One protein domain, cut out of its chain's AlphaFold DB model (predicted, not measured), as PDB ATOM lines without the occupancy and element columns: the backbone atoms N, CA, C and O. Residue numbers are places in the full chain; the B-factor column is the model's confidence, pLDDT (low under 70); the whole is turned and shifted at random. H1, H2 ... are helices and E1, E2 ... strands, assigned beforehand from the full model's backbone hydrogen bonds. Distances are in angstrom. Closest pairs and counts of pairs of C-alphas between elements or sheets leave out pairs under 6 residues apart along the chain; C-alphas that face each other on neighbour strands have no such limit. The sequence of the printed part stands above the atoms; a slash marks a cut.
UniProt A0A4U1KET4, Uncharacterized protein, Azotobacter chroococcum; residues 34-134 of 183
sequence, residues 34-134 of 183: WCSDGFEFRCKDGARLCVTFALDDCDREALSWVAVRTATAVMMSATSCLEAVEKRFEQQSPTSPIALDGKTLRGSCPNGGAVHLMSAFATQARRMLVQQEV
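This is residues 34 to 134 of the 183 residues of an uncharacterized protein of Azotobacter chroococcum (UniProt A0A4U1KET4). One twisted sheet of six strands curls round a single helix, H1, which packs on one face; no named helix covers the other. The sheet joins two meanders, E1 E2 E3 and E4 E5 E6, each strand the antiparallel neighbour of the one before, through the parallel pair E1 and E4. The printed part has 101 residues, with elements in the order E1, E2, E3, H1, E4, E5, E6; the sheet's order is E3 E2 E1 E4 E5 E6, mixed, and the class is mixed, helices and strands. It is compact, with a radius of gyration of the C-alphas of 13.9 A, and spans 43 by 28 by 23 A, only just elongated.

Find C-alpha 34 at (-35.835, -26.018, 33.105), where E1 begins; it runs 27.2 A to residue 42. E2, residues 48 to 56, spans 26.5 A, and E3 is residues 62 to 68. H1, residues 78 to 89, spans 15.9 A. Then come E4, residues 98 to 103, E5, residues 116 to 122, and E6, residues 127 to 133, ending at C-alpha 133 (-25.311, -17.200, 24.448).

Look at E1 and E4: N 36 and O 101 are 2.8 A apart, within hydrogen-bond range. In the hairpin E1 and E2, N 35 and O 55 are 2.8 A apart; in the hairpin E4 and E5, N 100 and O 119 are 2.8 A apart. H1 is on the sheet, in two layers; its closest C-alphas to E3 are Ala 84 and Ser 64, 4.9 A apart, and to E6 Ala 78 and Met 128, 6.0 A. E3, H1 and E4 form a split strand-helix-strand unit, two strands running the same way with E2 and E1 between them, and its crossover is right-handed. Every O i to N i+4 pair of H1 is within hydrogen-bond range. E3 and E6, the edge strands, are apart.

The C-alphas farthest apart, Asp 45 and Thr 95, are 44.8 A from each other. The printed part has no cut. The link from E4 to E5 is long, with 12 residues. The model's pLDDT is under 70 at residues 70 to 77 and 105 to 113.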
ATOM      1  N   TRP A  34     -35.504 -26.988  32.071       89.12
ATOM      2  CA  TRP A  34     -35.835 -26.018  33.105       89.12
ATOM      3  C   TRP A  34     -35.545 -24.615  32.590       89.12
ATOM      4  O   TRP A  34     -34.556 -24.406  31.887       89.12
ATOM      5  N   CYS A  35     -36.377 -23.646  32.956       85.19
ATOM      6  CA  CYS A  35     -36.100 -22.241  32.707       85.19
ATOM      7  C   CYS A  35     -35.741 -21.496  33.989       85.19
ATOM      8  O   CYS A  35     -36.041 -21.931  35.101       85.19
ATOM      9  N   SER A  36     -35.091 -20.347  33.834       83.50
ATOM     10  CA  SER A  36     -34.908 -19.398  34.924       83.50
ATOM     11  C   SER A  36     -35.726 -18.141  34.699       83.50
ATOM     12  O   SER A  36     -35.797 -17.601  33.593       83.50
ATOM     13  N   ASP A  37     -36.308 -17.656  35.787       80.75
ATOM     14  CA  ASP A  37     -36.958 -16.355  35.859       80.75
ATOM     15  C   ASP A  37     -36.472 -15.629  37.113       80.75
ATOM     16  O   ASP A  37     -35.973 -16.249  38.053       80.75
ATOM     17  N   GLY A  38     -36.569 -14.309  37.138       80.31
ATOM     18  CA  GLY A  38     -36.057 -13.540  38.255       80.31
ATOM     19  C   GLY A  38     -36.465 -12.081  38.235       80.31
ATOM     20  O   GLY A  38     -36.820 -11.505  37.205       80.31
ATOM     21  N   PHE A  39     -36.400 -11.464  39.408       80.06
ATOM     22  CA  PHE A  39     -36.700 -10.053  39.587       80.06
ATOM     23  C   PHE A  39     -35.736  -9.392  40.570       80.06
ATOM     24  O   PHE A  39     -35.152 -10.035  41.441       80.06
ATOM     25  N   GLU A  40     -35.585  -8.077  40.428       82.38
ATOM     26  CA  GLU A  40     -34.811  -7.233  41.336       82.38
ATOM     27  C   GLU A  40     -35.762  -6.304  42.094       82.38
ATOM     28  O   GLU A  40     -36.691  -5.736  41.513       82.38
ATOM     29  N   PHE A  41     -35.506  -6.110  43.384       82.12
ATOM     30  CA  PHE A  41     -36.135  -5.057  44.175       82.12
ATOM     31  C   PHE A  41     -35.130  -4.400  45.124       82.12
ATOM     32  O   PHE A  41     -34.042  -4.920  45.371       82.12
ATOM     33  N   ARG A  42     -35.486  -3.221  45.647       85.44
ATOM     34  CA  ARG A  42     -34.661  -2.499  46.622       85.44
ATOM     35  C   ARG A  42     -35.182  -2.714  48.037       85.44
ATOM     36  O   ARG A  42     -36.371  -2.546  48.303       85.44
ATOM     37  N   CYS A  43     -34.271  -3.061  48.933       86.25
ATOM     38  CA  CYS A  43     -34.489  -3.125  50.368       86.25
ATOM     39  C   CYS A  43     -34.589  -1.711  50.966       86.25
ATOM     40  O   CYS A  43     -34.216  -0.718  50.340       86.25
ATOM     41  N   LYS A  44     -35.081  -1.615  52.210       87.94
ATOM     42  CA  LYS A  44     -35.235  -0.332  52.926       87.94
ATOM     43  C   LYS A  44     -33.912   0.416  53.139       87.94
ATOM     44  O   LYS A  44     -33.913   1.636  53.197       87.94
ATOM     45  N   ASP A  45     -32.806  -0.318  53.234       89.12
ATOM     46  CA  ASP A  45     -31.432   0.196  53.325       89.12
ATOM     47  C   ASP A  45     -30.884   0.696  51.968       89.12
ATOM     48  O   ASP A  45     -29.731   1.107  51.874       89.12
ATOM     49  N   GLY A  46     -31.691   0.645  50.902       84.31
ATOM     50  CA  GLY A  46     -31.289   0.992  49.540       84.31
ATOM     51  C   GLY A  46     -30.505  -0.108  48.819       84.31
ATOM     52  O   GLY A  46     -30.216   0.045  47.629       84.31
ATOM     53  N   ALA A  47     -30.195  -1.227  49.487       84.62
ATOM     54  CA  ALA A  47     -29.516  -2.353  48.862       84.62
ATOM     55  C   ALA A  47     -30.422  -3.018  47.822       84.62
ATOM     56  O   ALA A  47     -31.635  -3.135  48.001       84.62
ATOM     57  N   ARG A  48     -29.827  -3.480  46.727       80.62
ATOM     58  CA  ARG A  48     -30.532  -4.250  45.700       80.62
ATOM     59  C   ARG A  48     -30.543  -5.720  46.098       80.62
ATOM     60  O   ARG A  48     -29.533  -6.228  46.579       80.62
ATOM     61  N   LEU A  49     -31.669  -6.390  45.898       82.31
ATOM     62  CA  LEU A  49     -31.796  -7.832  46.045       82.31
ATOM     63  C   LEU A  49     -32.343  -8.412  44.746       82.31
ATOM     64  O   LEU A  49     -33.404  -8.003  44.273       82.31
ATOM     65  N   CYS A  50     -31.610  -9.365  44.191       81.56
ATOM     66  CA  CYS A  50     -31.995 -10.126  43.017       81.56
ATOM     67  C   CYS A  50     -32.481 -11.500  43.471       81.56
ATOM     68  O   CYS A  50     -31.757 -12.202  44.179       81.56
ATOM     69  N   VAL A  51     -33.690 -11.874  43.066       83.12
ATOM     70  CA  VAL A  51     -34.262 -13.203  43.294       83.12
ATOM     71  C   VAL A  51     -34.338 -13.921  41.958       83.12
ATOM     72  O   VAL A  51     -34.871 -13.372  40.995       83.12
ATOM     73  N   THR A  52     -33.831 -15.146  41.924       83.44
ATOM     74  CA  THR A  52     -33.845 -16.031  40.760       83.44
ATOM     75  C   THR A  52     -34.541 -17.329  41.122       83.44
ATOM     76  O   THR A  52     -34.306 -17.862  42.204       83.44
ATOM     77  N   PHE A  53     -35.332 -17.860  40.198       86.12
ATOM     78  CA  PHE A  53     -36.002 -19.150  40.277       86.12
ATOM     79  C   PHE A  53     -35.445 -20.100  39.222       86.12
ATOM     80  O   PHE A  53     -35.116 -19.668  38.115       86.12
ATOM     81  N   ALA A  54     -35.399 -21.386  39.557       88.69
ATOM     82  CA  ALA A  54     -35.347 -22.476  38.593       88.69
ATOM     83  C   ALA A  54     -36.747 -23.091  38.502       88.69
ATOM     84  O   ALA A  54     -37.325 -23.463  39.525       88.69
ATOM     85  N   LEU A  55     -37.296 -23.154  37.295       89.62
ATOM     86  CA  LEU A  55     -38.653 -23.614  37.027       89.62
ATOM     87  C   LEU A  55     -38.618 -24.798  36.063       89.62
ATOM     88  O   LEU A  55     -37.852 -24.773  35.101       89.62
ATOM     89  N   ASP A  56     -39.475 -25.792  36.264       89.88
ATOM     90  CA  ASP A  56     -39.708 -26.812  35.239       89.88
ATOM     91  C   ASP A  56     -40.576 -26.226  34.112       89.88
ATOM     92  O   ASP A  56     -41.622 -25.617  34.355       89.88
ATOM     93  N   ASP A  57     -40.147 -26.370  32.856       86.56
ATOM     94  CA  ASP A  57     -40.899 -25.842  31.716       86.56
ATOM     95  C   ASP A  57     -42.227 -26.561  31.487       86.56
ATOM     96  O   ASP A  57     -43.106 -25.967  30.858       86.56
ATOM     97  N   CYS A  58     -42.368 -27.803  31.964       85.56
ATOM     98  CA  CYS A  58     -43.537 -28.653  31.755       85.56
ATOM     99  C   CYS A  58     -44.755 -28.197  32.572       85.56
ATOM    100  O   CYS A  58     -45.869 -28.138  32.060       85.56
ATOM    101  N   ASP A  59     -44.565 -27.874  33.847       86.12
ATOM    102  CA  ASP A  59     -45.656 -27.572  34.785       86.12
ATOM    103  C   ASP A  59     -45.486 -26.225  35.502       86.12
ATOM    104  O   ASP A  59     -46.379 -25.795  36.234       86.12
ATOM    105  N   ARG A  60     -44.384 -25.511  35.234       86.44
ATOM    106  CA  ARG A  60     -44.008 -24.248  35.888       86.44
ATOM    107  C   ARG A  60     -43.790 -24.386  37.394       86.44
ATOM    108  O   ARG A  60     -43.843 -23.379  38.103       86.44
ATOM    109  N   GLU A  61     -43.521 -25.594  37.885       90.19
ATOM    110  CA  GLU A  61     -43.132 -25.819  39.272       90.19
ATOM    111  C   GLU A  61     -41.829 -25.076  39.584       90.19
ATOM    112  O   GLU A  61     -40.857 -25.154  38.832       90.19
ATOM    113  N   ALA A  62     -41.798 -24.360  40.710       90.62
ATOM    114  CA  ALA A  62     -40.579 -23.735  41.204       90.62
ATOM    115  C   ALA A  62     -39.733 -24.753  41.975       90.62
ATOM    116  O   ALA A  62     -40.029 -25.084  43.121       90.62
ATOM    117  N   LEU A  63     -38.658 -25.212  41.342       91.31
ATOM    118  CA  LEU A  63     -37.770 -26.256  41.853       91.31
ATOM    119  C   LEU A  63     -36.818 -25.718  42.927       91.31
ATOM    120  O   LEU A  63     -36.570 -26.348  43.955       91.31
ATOM    121  N   SER A  64     -36.272 -24.525  42.694       90.25
ATOM    122  CA  SER A  64     -35.412 -23.822  43.643       90.25
ATOM    123  C   SER A  64     -35.467 -22.317  43.423       90.25
ATOM    124  O   SER A  64     -35.967 -21.827  42.404       90.25
ATOM    125  N   TRP A  65     -34.960 -21.569  44.401       87.81
ATOM    126  CA  TRP A  65     -34.791 -20.130  44.288       87.81
ATOM    127  C   TRP A  65     -33.583 -19.670  45.095       87.81
ATOM    128  O   TRP A  65     -33.270 -20.231  46.142       87.81
ATOM    129  N   VAL A  66     -32.932 -18.611  44.623       84.19
ATOM    130  CA  VAL A  66     -31.784 -17.992  45.288       84.19
ATOM    131  C   VAL A  66     -31.998 -16.485  45.336       84.19
ATOM    132  O   VAL A  66     -32.385 -15.874  44.339       84.19
ATOM    133  N   ALA A  67     -31.731 -15.875  46.492       84.50
ATOM    134  CA  ALA A  67     -31.776 -14.427  46.677       84.50
ATOM    135  C   ALA A  67     -30.381 -13.884  47.017       84.50
ATOM    136  O   ALA A  67     -29.785 -14.274  48.020       84.50
ATOM    137  N   VAL A  68     -29.858 -12.969  46.196       79.44
ATOM    138  CA  VAL A  68     -28.494 -12.426  46.332       79.44
ATOM    139  C   VAL A  68     -28.514 -10.901  46.276       79.44
ATOM    140  O   VAL A  68     -29.263 -10.299  45.511       79.44
ATOM    141  N   ARG A  69     -27.672 -10.255  47.093       77.75
ATOM    142  CA  ARG A  69     -27.550  -8.785  47.160       77.75
ATOM    143  C   ARG A  69     -26.693  -8.160  46.048       77.75
ATOM    144  O   ARG A  69     -26.600  -6.939  45.959       77.75
ATOM    145  N   THR A  70     -26.033  -8.964  45.220       63.66
ATOM    146  CA  THR A  70     -25.139  -8.496  44.154       63.66
ATOM    147  C   THR A  70     -25.749  -8.758  42.778       63.66
ATOM    148  O   THR A  70     -26.247  -9.844  42.499       63.66
ATOM    149  N   ALA A  71     -25.683  -7.748  41.904       51.06
ATOM    150  CA  ALA A  71     -26.247  -7.747  40.548       51.06
ATOM    151  C   ALA A  71     -25.488  -8.632  39.538       51.06
ATOM    152  O   ALA A  71     -25.772  -8.599  38.345       51.06
ATOM    153  N   THR A  72     -24.519  -9.430  39.984       51.84
ATOM    154  CA  THR A  72     -23.951 -10.494  39.158       51.84
ATOM    155  C   THR A  72     -25.001 -11.587  39.055       51.84
ATOM    156  O   THR A  72     -25.110 -12.412  39.960       51.84
ATOM    157  N   ALA A  73     -25.825 -11.535  38.005       49.41
ATOM    158  CA  ALA A  73     -26.873 -12.507  37.740       49.41
ATOM    159  C   ALA A  73     -26.349 -13.936  37.902       49.41
ATOM    160  O   ALA A  73     -25.679 -14.486  37.036       49.41
ATOM    161  N   VAL A  74     -26.754 -14.549  39.009       52.94
ATOM    162  CA  VAL A  74     -26.682 -15.985  39.297       52.94
ATOM    163  C   VAL A  74     -27.760 -16.729  38.485       52.94
ATOM    164  O   VAL A  74     -28.131 -17.850  38.814       52.94
ATOM    165  N   MET A  75     -28.320 -16.111  37.435       56.91
ATOM    166  CA  MET A  75     -29.304 -16.769  36.581       56.91
ATOM    167  C   MET A  75     -28.575 -17.834  35.773       56.91
ATOM    168  O   MET A  75     -27.822 -17.517  34.856       56.91
ATOM    169  N   MET A  76     -28.796 -19.080  36.195       59.34
ATOM    170  CA  MET A  76     -28.151 -20.310  35.731       59.34
ATOM    171  C   MET A  76     -26.733 -20.559  36.246       59.34
ATOM    172  O   MET A  76     -25.875 -21.063  35.527       59.34
ATOM    173  N   SER A  77     -26.468 -20.269  37.524       67.94
ATOM    174  CA  SER A  77     -25.266 -20.819  38.157       67.94
ATOM    175  C   SER A  77     -25.404 -22.325  38.389       67.94
ATOM    176  O   SER A  77     -26.483 -22.826  38.722       67.94
ATOM    177  N   ALA A  78     -24.283 -23.045  38.305       71.56
ATOM    178  CA  ALA A  78     -24.226 -24.458  38.673       71.56
ATOM    179  C   ALA A  78     -24.764 -24.713  40.095       71.56
ATOM    180  O   ALA A  78     -25.363 -25.753  40.336       71.56
ATOM    181  N   THR A  79     -24.614 -23.750  41.011       76.69
ATOM    182  CA  THR A  79     -25.138 -23.827  42.382       76.69
ATOM    183  C   THR A  79     -26.664 -23.852  42.424       76.69
ATOM    184  O   THR A  79     -27.231 -24.707  43.094       76.69
ATOM    185  N   SER A  80     -27.339 -22.971  41.677       79.75
ATOM    186  CA  SER A  80     -28.811 -22.956  41.618       79.75
ATOM    187  C   SER A  80     -29.367 -24.246  41.009       79.75
ATOM    188  O   SER A  80     -30.410 -24.738  41.439       79.75
ATOM    189  N   CYS A  81     -28.661 -24.789  40.013       82.75
ATOM    190  CA  CYS A  81     -29.023 -26.040  39.351       82.75
ATOM    191  C   CYS A  81     -28.820 -27.233  40.282       82.75
ATOM    192  O   CYS A  81     -29.679 -28.103  40.360       82.75
ATOM    193  N   LEU A  82     -27.711 -27.244  41.023       86.56
ATOM    194  CA  LEU A  82     -27.428 -28.269  42.014       86.56
ATOM    195  C   LEU A  82     -28.501 -28.290  43.105       86.56
ATOM    196  O   LEU A  82     -29.034 -29.353  43.390       86.56
ATOM    197  N   GLU A  83     -28.875 -27.128  43.644       88.75
ATOM    198  CA  GLU A  83     -29.932 -27.034  44.653       88.75
ATOM    199  C   GLU A  83     -31.281 -27.546  44.122       88.75
ATOM    200  O   GLU A  83     -31.987 -28.269  44.823       88.75
ATOM    201  N   ALA A  84     -31.632 -27.212  42.874       90.25
ATOM    202  CA  ALA A  84     -32.843 -27.724  42.231       90.25
ATOM    203  C   ALA A  84     -32.802 -29.251  42.068       90.25
ATOM    204  O   ALA A  84     -33.775 -29.928  42.390       90.25
ATOM    205  N   VAL A  85     -31.675 -29.802  41.608       90.00
ATOM    206  CA  VAL A  85     -31.500 -31.251  41.434       90.00
ATOM    207  C   VAL A  85     -31.568 -31.982  42.770       90.00
ATOM    208  O   VAL A  85     -32.267 -32.988  42.865       90.00
ATOM    209  N   GLU A  86     -30.902 -31.477  43.806       89.69
ATOM    210  CA  GLU A  86     -30.917 -32.090  45.137       89.69
ATOM    211  C   GLU A  86     -32.317 -32.079  45.754       89.69
ATOM    212  O   GLU A  86     -32.738 -33.090  46.308       89.69
ATOM    213  N   LYS A  87     -33.071 -30.983  45.607       89.56
ATOM    214  CA  LYS A  87     -34.459 -30.900  46.087       89.56
ATOM    215  C   LYS A  87     -35.414 -31.801  45.310       89.56
ATOM    216  O   LYS A  87     -36.312 -32.382  45.907       89.56
ATOM    217  N   ARG A  88     -35.257 -31.879  43.986       90.62
ATOM    218  CA  ARG A  88     -36.195 -32.582  43.099       90.62
ATOM    219  C   ARG A  88     -35.976 -34.090  43.077       90.62
ATOM    220  O   ARG A  88     -36.942 -34.836  42.987       90.62
ATOM    221  N   PHE A  89     -34.718 -34.521  43.111       88.62
ATOM    222  CA  PHE A  89     -34.342 -35.917  42.882       88.62
ATOM    223  C   PHE A  89     -33.662 -36.582  44.070       88.62
ATOM    224  O   PHE A  89     -33.476 -37.797  44.036       88.62
ATOM    225  N   GLU A  90     -33.259 -35.824  45.090       83.44
ATOM    226  CA  GLU A  90     -32.497 -36.337  46.229       83.44
ATOM    227  C   GLU A  90     -31.272 -37.151  45.758       83.44
ATOM    228  O   GLU A  90     -30.305 -36.591  45.235       83.44
ATOM    229  N   GLN A  91     -31.309 -38.482  45.905       76.69
ATOM    230  CA  GLN A  91     -30.257 -39.392  45.438       76.69
ATOM    231  C   GLN A  91     -30.521 -40.026  44.061       76.69
ATOM    232  O   GLN A  91     -29.612 -40.612  43.479       76.69
ATOM    233  N   GLN A  92     -31.724 -39.898  43.505       84.88
ATOM    234  CA  GLN A  92     -32.142 -40.534  42.249       84.88
ATOM    235  C   GLN A  92     -32.073 -39.558  41.072       84.88
ATOM    236  O   GLN A  92     -33.047 -39.308  40.365       84.88
ATOM    237  N   SER A  93     -30.892 -38.976  40.871       83.94
ATOM    238  CA  SER A  93     -30.653 -38.052  39.763       83.94
ATOM    239  C   SER A  93     -30.754 -38.765  38.405       83.94
ATOM    240  O   SER A  93     -30.161 -39.837  38.246       83.94
ATOM    241  N   PRO A  94     -31.431 -38.175  37.401       83.56
ATOM    242  CA  PRO A  94     -31.513 -38.766  36.069       83.56
ATOM    243  C   PRO A  94     -30.114 -38.879  35.451       83.56
ATOM    244  O   PRO A  94     -29.241 -38.067  35.746       83.56
ATOM    245  N   THR A  95     -29.882 -39.877  34.599       83.44
ATOM    246  CA  THR A  95     -28.586 -40.048  33.910       83.44
ATOM    247  C   THR A  95     -28.408 -39.033  32.779       83.44
ATOM    248  O   THR A  95     -27.294 -38.601  32.490       83.44
ATOM    249  N   SER A  96     -29.510 -38.635  32.144       82.25
ATOM    250  CA  SER A  96     -29.512 -37.642  31.075       82.25
ATOM    251  C   SER A  96     -29.301 -36.226  31.627       82.25
ATOM    252  O   SER A  96     -29.921 -35.872  32.635       82.25
ATOM    253  N   PRO A  97     -28.494 -35.384  30.955       86.00
ATOM    254  CA  PRO A  97     -28.391 -33.972  31.293       86.00
ATOM    255  C   PRO A  97     -29.730 -33.246  31.148       86.00
ATOM    256  O   PRO A  97     -30.529 -33.566  30.270       86.00
ATOM    257  N   ILE A  98     -29.932 -32.224  31.975       85.94
ATOM    258  CA  ILE A  98     -31.104 -31.346  31.908       85.94
ATOM    259  C   ILE A  98     -30.727 -30.081  31.138       85.94
ATOM    260  O   ILE A  98     -29.702 -29.453  31.430       85.94
ATOM    261  N   ALA A  99     -31.547 -29.708  30.154       85.88
ATOM    262  CA  ALA A  99     -31.396 -28.449  29.432       85.88
ATOM    263  C   ALA A  99     -31.883 -27.277  30.292       85.88
ATOM    264  O   ALA A  99     -32.914 -27.360  30.956       85.88
ATOM    265  N   LEU A 100     -31.149 -26.173  30.263       84.31
ATOM    266  CA  LEU A 100     -31.368 -25.006  31.105       84.31
ATOM    267  C   LEU A 100     -31.474 -23.753  30.245       84.31
ATOM    268  O   LEU A 100     -30.515 -23.384  29.572       84.31
ATOM    269  N   ASP A 101     -32.614 -23.077  30.323       82.69
ATOM    270  CA  ASP A 101     -32.908 -21.869  29.561       82.69
ATOM    271  C   ASP A 101     -33.031 -20.624  30.443       82.69
ATOM    272  O   ASP A 101     -33.896 -20.545  31.310       82.69
ATOM    273  N   GLY A 102     -32.196 -19.610  30.245       78.94
ATOM    274  CA  GLY A 102     -32.195 -18.451  31.134       78.94
ATOM    275  C   GLY A 102     -31.864 -17.138  30.466       78.94
ATOM    276  O   GLY A 102     -31.265 -17.088  29.400       78.94
ATOM    277  N   LYS A 103     -32.240 -16.037  31.113       76.00
ATOM    278  CA  LYS A 103     -31.824 -14.691  30.702       76.00
ATOM    279  C   LYS A 103     -31.103 -14.018  31.844       76.00
ATOM    280  O   LYS A 103     -31.562 -14.089  32.974       76.00
ATOM    281  N   THR A 104     -30.005 -13.333  31.562       73.06
ATOM    282  CA  THR A 104     -29.369 -12.499  32.579       73.06
ATOM    283  C   THR A 104     -30.288 -11.333  32.940       73.06
ATOM    284  O   THR A 104     -31.011 -10.790  32.094       73.06
ATOM    285  N   LEU A 105     -30.280 -10.927  34.212       67.69
ATOM    286  CA  LEU A 105     -31.007  -9.732  34.631       67.69
ATOM    287  C   LEU A 105     -30.418  -8.506  33.922       67.69
ATOM    288  O   LEU A 105     -29.200  -8.388  33.746       67.69
ATOM    289  N   ARG A 106     -31.280  -7.566  33.527       65.44
ATOM    290  CA  ARG A 106     -30.830  -6.306  32.918       65.44
ATOM    291  C   ARG A 106     -29.892  -5.575  33.880       65.44
ATOM    292  O   ARG A 106     -30.240  -5.388  35.037       65.44
ATOM    293  N   GLY A 107     -28.733  -5.143  33.386       61.06
ATOM    294  CA  GLY A 107     -27.710  -4.478  34.203       61.06
ATOM    295  C   GLY A 107     -26.700  -5.421  34.865       61.06
ATOM    296  O   GLY A 107     -25.800  -4.937  35.542       61.06
ATOM    297  N   SER A 108     -26.800  -6.738  34.639       64.44
ATOM    298  CA  SER A 108     -25.781  -7.701  35.098       64.44
ATOM    299  C   SER A 108     -24.487  -7.631  34.288       64.44
ATOM    300  O   SER A 108     -23.420  -7.975  34.786       64.44
ATOM    301  N   CYS A 109     -24.576  -7.190  33.031       60.88
ATOM    302  CA  CYS A 109     -23.429  -6.962  32.162       60.88
ATOM    303  C   CYS A 109     -23.138  -5.451  32.122       60.88
ATOM    304  O   CYS A 109     -24.054  -4.696  31.788       60.88
ATOM    305  N   PRO A 110     -21.901  -4.996  32.411       53.84
ATOM    306  CA  PRO A 110     -21.581  -3.572  32.563       53.84
ATOM    307  C   PRO A 110     -21.958  -2.681  31.370       53.84
ATOM    308  O   PRO A 110     -22.214  -1.502  31.573       53.84
ATOM    309  N   ASN A 111     -22.042  -3.239  30.155       56.75
ATOM    310  CA  ASN A 111     -22.306  -2.502  28.912       56.75
ATOM    311  C   ASN A 111     -23.320  -3.207  27.979       56.75
ATOM    312  O   ASN A 111     -23.351  -2.925  26.785       56.75
ATOM    313  N   GLY A 112     -24.109  -4.163  28.488       61.12
ATOM    314  CA  GLY A 112     -24.922  -5.066  27.660       61.12
ATOM    315  C   GLY A 112     -26.398  -5.135  28.049       61.12
ATOM    316  O   GLY A 112     -26.784  -4.859  29.187       61.12
ATOM    317  N   GLY A 113     -27.236  -5.531  27.087       68.06
ATOM    318  CA  GLY A 113     -28.615  -5.944  27.348       68.06
ATOM    319  C   GLY A 113     -28.689  -7.252  28.144       68.06
ATOM    320  O   GLY A 113     -27.674  -7.858  28.473       68.06
ATOM    321  N   ALA A 114     -29.908  -7.694  28.460       71.06
ATOM    322  CA  ALA A 114     -30.105  -9.046  28.981       71.06
ATOM    323  C   ALA A 114     -29.662 -10.065  27.919       71.06
ATOM    324  O   ALA A 114     -30.147 -10.005  26.789       71.06
ATOM    325  N   VAL A 115     -28.773 -10.974  28.303       75.31
ATOM    326  CA  VAL A 115     -28.223 -12.037  27.458       75.31
ATOM    327  C   VAL A 115     -29.025 -13.305  27.699       75.31
ATOM    328  O   VAL A 115     -29.267 -13.676  28.848       75.31
ATOM    329  N   HIS A 116     -29.463 -13.960  26.629       78.94
ATOM    330  CA  HIS A 116     -30.129 -15.257  26.707       78.94
ATOM    331  C   HIS A 116     -29.060 -16.349  26.709       78.94
ATOM    332  O   HIS A 116     -28.202 -16.366  25.837       78.94
ATOM    333  N   LEU A 117     -29.091 -17.234  27.697       79.31
ATOM    334  CA  LEU A 117     -28.175 -18.350  27.858       79.31
ATOM    335  C   LEU A 117     -28.927 -19.677  27.762       79.31
ATOM    336  O   LEU A 117     -29.967 -19.847  28.398       79.31
ATOM    337  N   MET A 118     -28.353 -20.623  27.024       82.12
ATOM    338  CA  MET A 118     -28.729 -22.033  27.056       82.12
ATOM    339  C   MET A 118     -27.585 -22.835  27.669       82.12
ATOM    340  O   MET A 118     -26.416 -22.583  27.374       82.12
ATOM    341  N   SER A 119     -27.890 -23.774  28.555       82.50
ATOM    342  CA  SER A 119     -26.890 -24.616  29.218       82.50
ATOM    343  C   SER A 119     -27.357 -26.062  29.329       82.50
ATOM    344  O   SER A 119     -28.553 -26.338  29.278       82.50
ATOM    345  N   ALA A 120     -26.421 -26.993  29.500       85.44
ATOM    346  CA  ALA A 120     -26.738 -28.375  29.859       85.44
ATOM    347  C   ALA A 120     -26.102 -28.718  31.204       85.44
ATOM    348  O   ALA A 120     -24.893 -28.540  31.389       85.44
ATOM    349  N   PHE A 121     -26.901 -29.217  32.143       86.06
ATOM    350  CA  PHE A 121     -26.440 -29.616  33.468       86.06
ATOM    351  C   PHE A 121     -26.425 -31.135  33.591       86.06
ATOM    352  O   PHE A 121     -27.465 -31.787  33.510       86.06
ATOM    353  N   ALA A 122     -25.238 -31.700  33.808       88.00
ATOM    354  CA  ALA A 122     -25.093 -33.106  34.139       88.00
ATOM    355  C   ALA A 122     -25.408 -33.298  35.622       88.00
ATOM    356  O   ALA A 122     -24.588 -33.002  36.490       88.00
ATOM    357  N   THR A 123     -26.595 -33.816  35.887       85.56
ATOM    358  CA  THR A 123     -27.164 -34.136  37.204       85.56
ATOM    359  C   THR A 123     -26.273 -35.080  38.014       85.56
ATOM    360  O   THR A 123     -25.897 -34.741  39.132       85.56
ATOM    361  N   GLN A 124     -25.836 -36.207  37.439       84.94
ATOM    362  CA  GLN A 124     -24.946 -37.161  38.126       84.94
ATOM    363  C   GLN A 124     -23.553 -36.584  38.407       84.94
ATOM    364  O   GLN A 124     -23.011 -36.757  39.495       84.94
ATOM    365  N   ALA A 125     -22.981 -35.861  37.438       86.06
ATOM    366  CA  ALA A 125     -21.666 -35.236  37.582       86.06
ATOM    367  C   ALA A 125     -21.706 -33.901  38.349       86.06
ATOM    368  O   ALA A 125     -20.655 -33.304  38.584       86.06
ATOM    369  N   ARG A 126     -22.906 -33.420  38.707       87.06
ATOM    370  CA  ARG A 126     -23.170 -32.179  39.451       87.06
ATOM    371  C   ARG A 126     -22.456 -30.955  38.872       87.06
ATOM    372  O   ARG A 126     -21.943 -30.111  39.606       87.06
ATOM    373  N   ARG A 127     -22.400 -30.858  37.541       85.19
ATOM    374  CA  ARG A 127     -21.692 -29.774  36.847       85.19
ATOM    375  C   ARG A 127     -22.370 -29.373  35.548       85.19
ATOM    376  O   ARG A 127     -22.997 -30.184  34.870       85.19
ATOM    377  N   MET A 128     -22.157 -28.121  35.173       83.56
ATOM    378  CA  MET A 128     -22.542 -27.617  33.862       83.56
ATOM    379  C   MET A 128     -21.575 -28.150  32.804       83.56
ATOM    380  O   MET A 128     -20.358 -28.043  32.966       83.56
ATOM    381  N   LEU A 129     -22.116 -28.762  31.755       83.56
ATOM    382  CA  LEU A 129     -21.342 -29.296  30.637       83.56
ATOM    383  C   LEU A 129     -21.017 -28.204  29.619       83.56
ATOM    384  O   LEU A 129     -19.893 -28.129  29.137       83.56
ATOM    385  N   VAL A 130     -22.002 -27.353  29.325       78.69
ATOM    386  CA  VAL A 130     -21.907 -26.266  28.349       78.69
ATOM    387  C   VAL A 130     -22.793 -25.103  28.779       78.69
ATOM    388  O   VAL A 130     -23.830 -25.323  29.407       78.69
ATOM    389  N   GLN A 131     -22.384 -23.884  28.427       79.81
ATOM    390  CA  GLN A 131     -23.183 -22.665  28.524       79.81
ATOM    391  C   GLN A 131     -22.897 -21.788  27.300       79.81
ATOM    392  O   GLN A 131     -21.743 -21.466  27.024       79.81
ATOM    393  N   GLN A 132     -23.942 -21.384  26.581       78.94
ATOM    394  CA  GLN A 132     -23.835 -20.610  25.345       78.94
ATOM    395  C   GLN A 132     -24.841 -19.457  25.321       78.94
ATOM    396  O   GLN A 132     -25.985 -19.615  25.742       78.94
ATOM    397  N   GLU A 133     -24.419 -18.308  24.788       79.88
ATOM    398  CA  GLU A 133     -25.311 -17.200  24.448       79.88
ATOM    399  C   GLU A 133     -26.139 -17.522  23.197       79.88
ATOM    400  O   GLU A 133     -25.601 -17.913  22.159       79.88
ATOM    401  N   VAL A 134     -27.454 -17.349  23.300       74.50
ATOM    402  CA  VAL A 134     -28.397 -17.553  22.204       74.50
ATOM    403  C   VAL A 134     -28.733 -16.185  21.598       74.50
ATOM    404  O   VAL A 134     -29.285 -15.336  22.301       74.50
TER     405      VAL A 134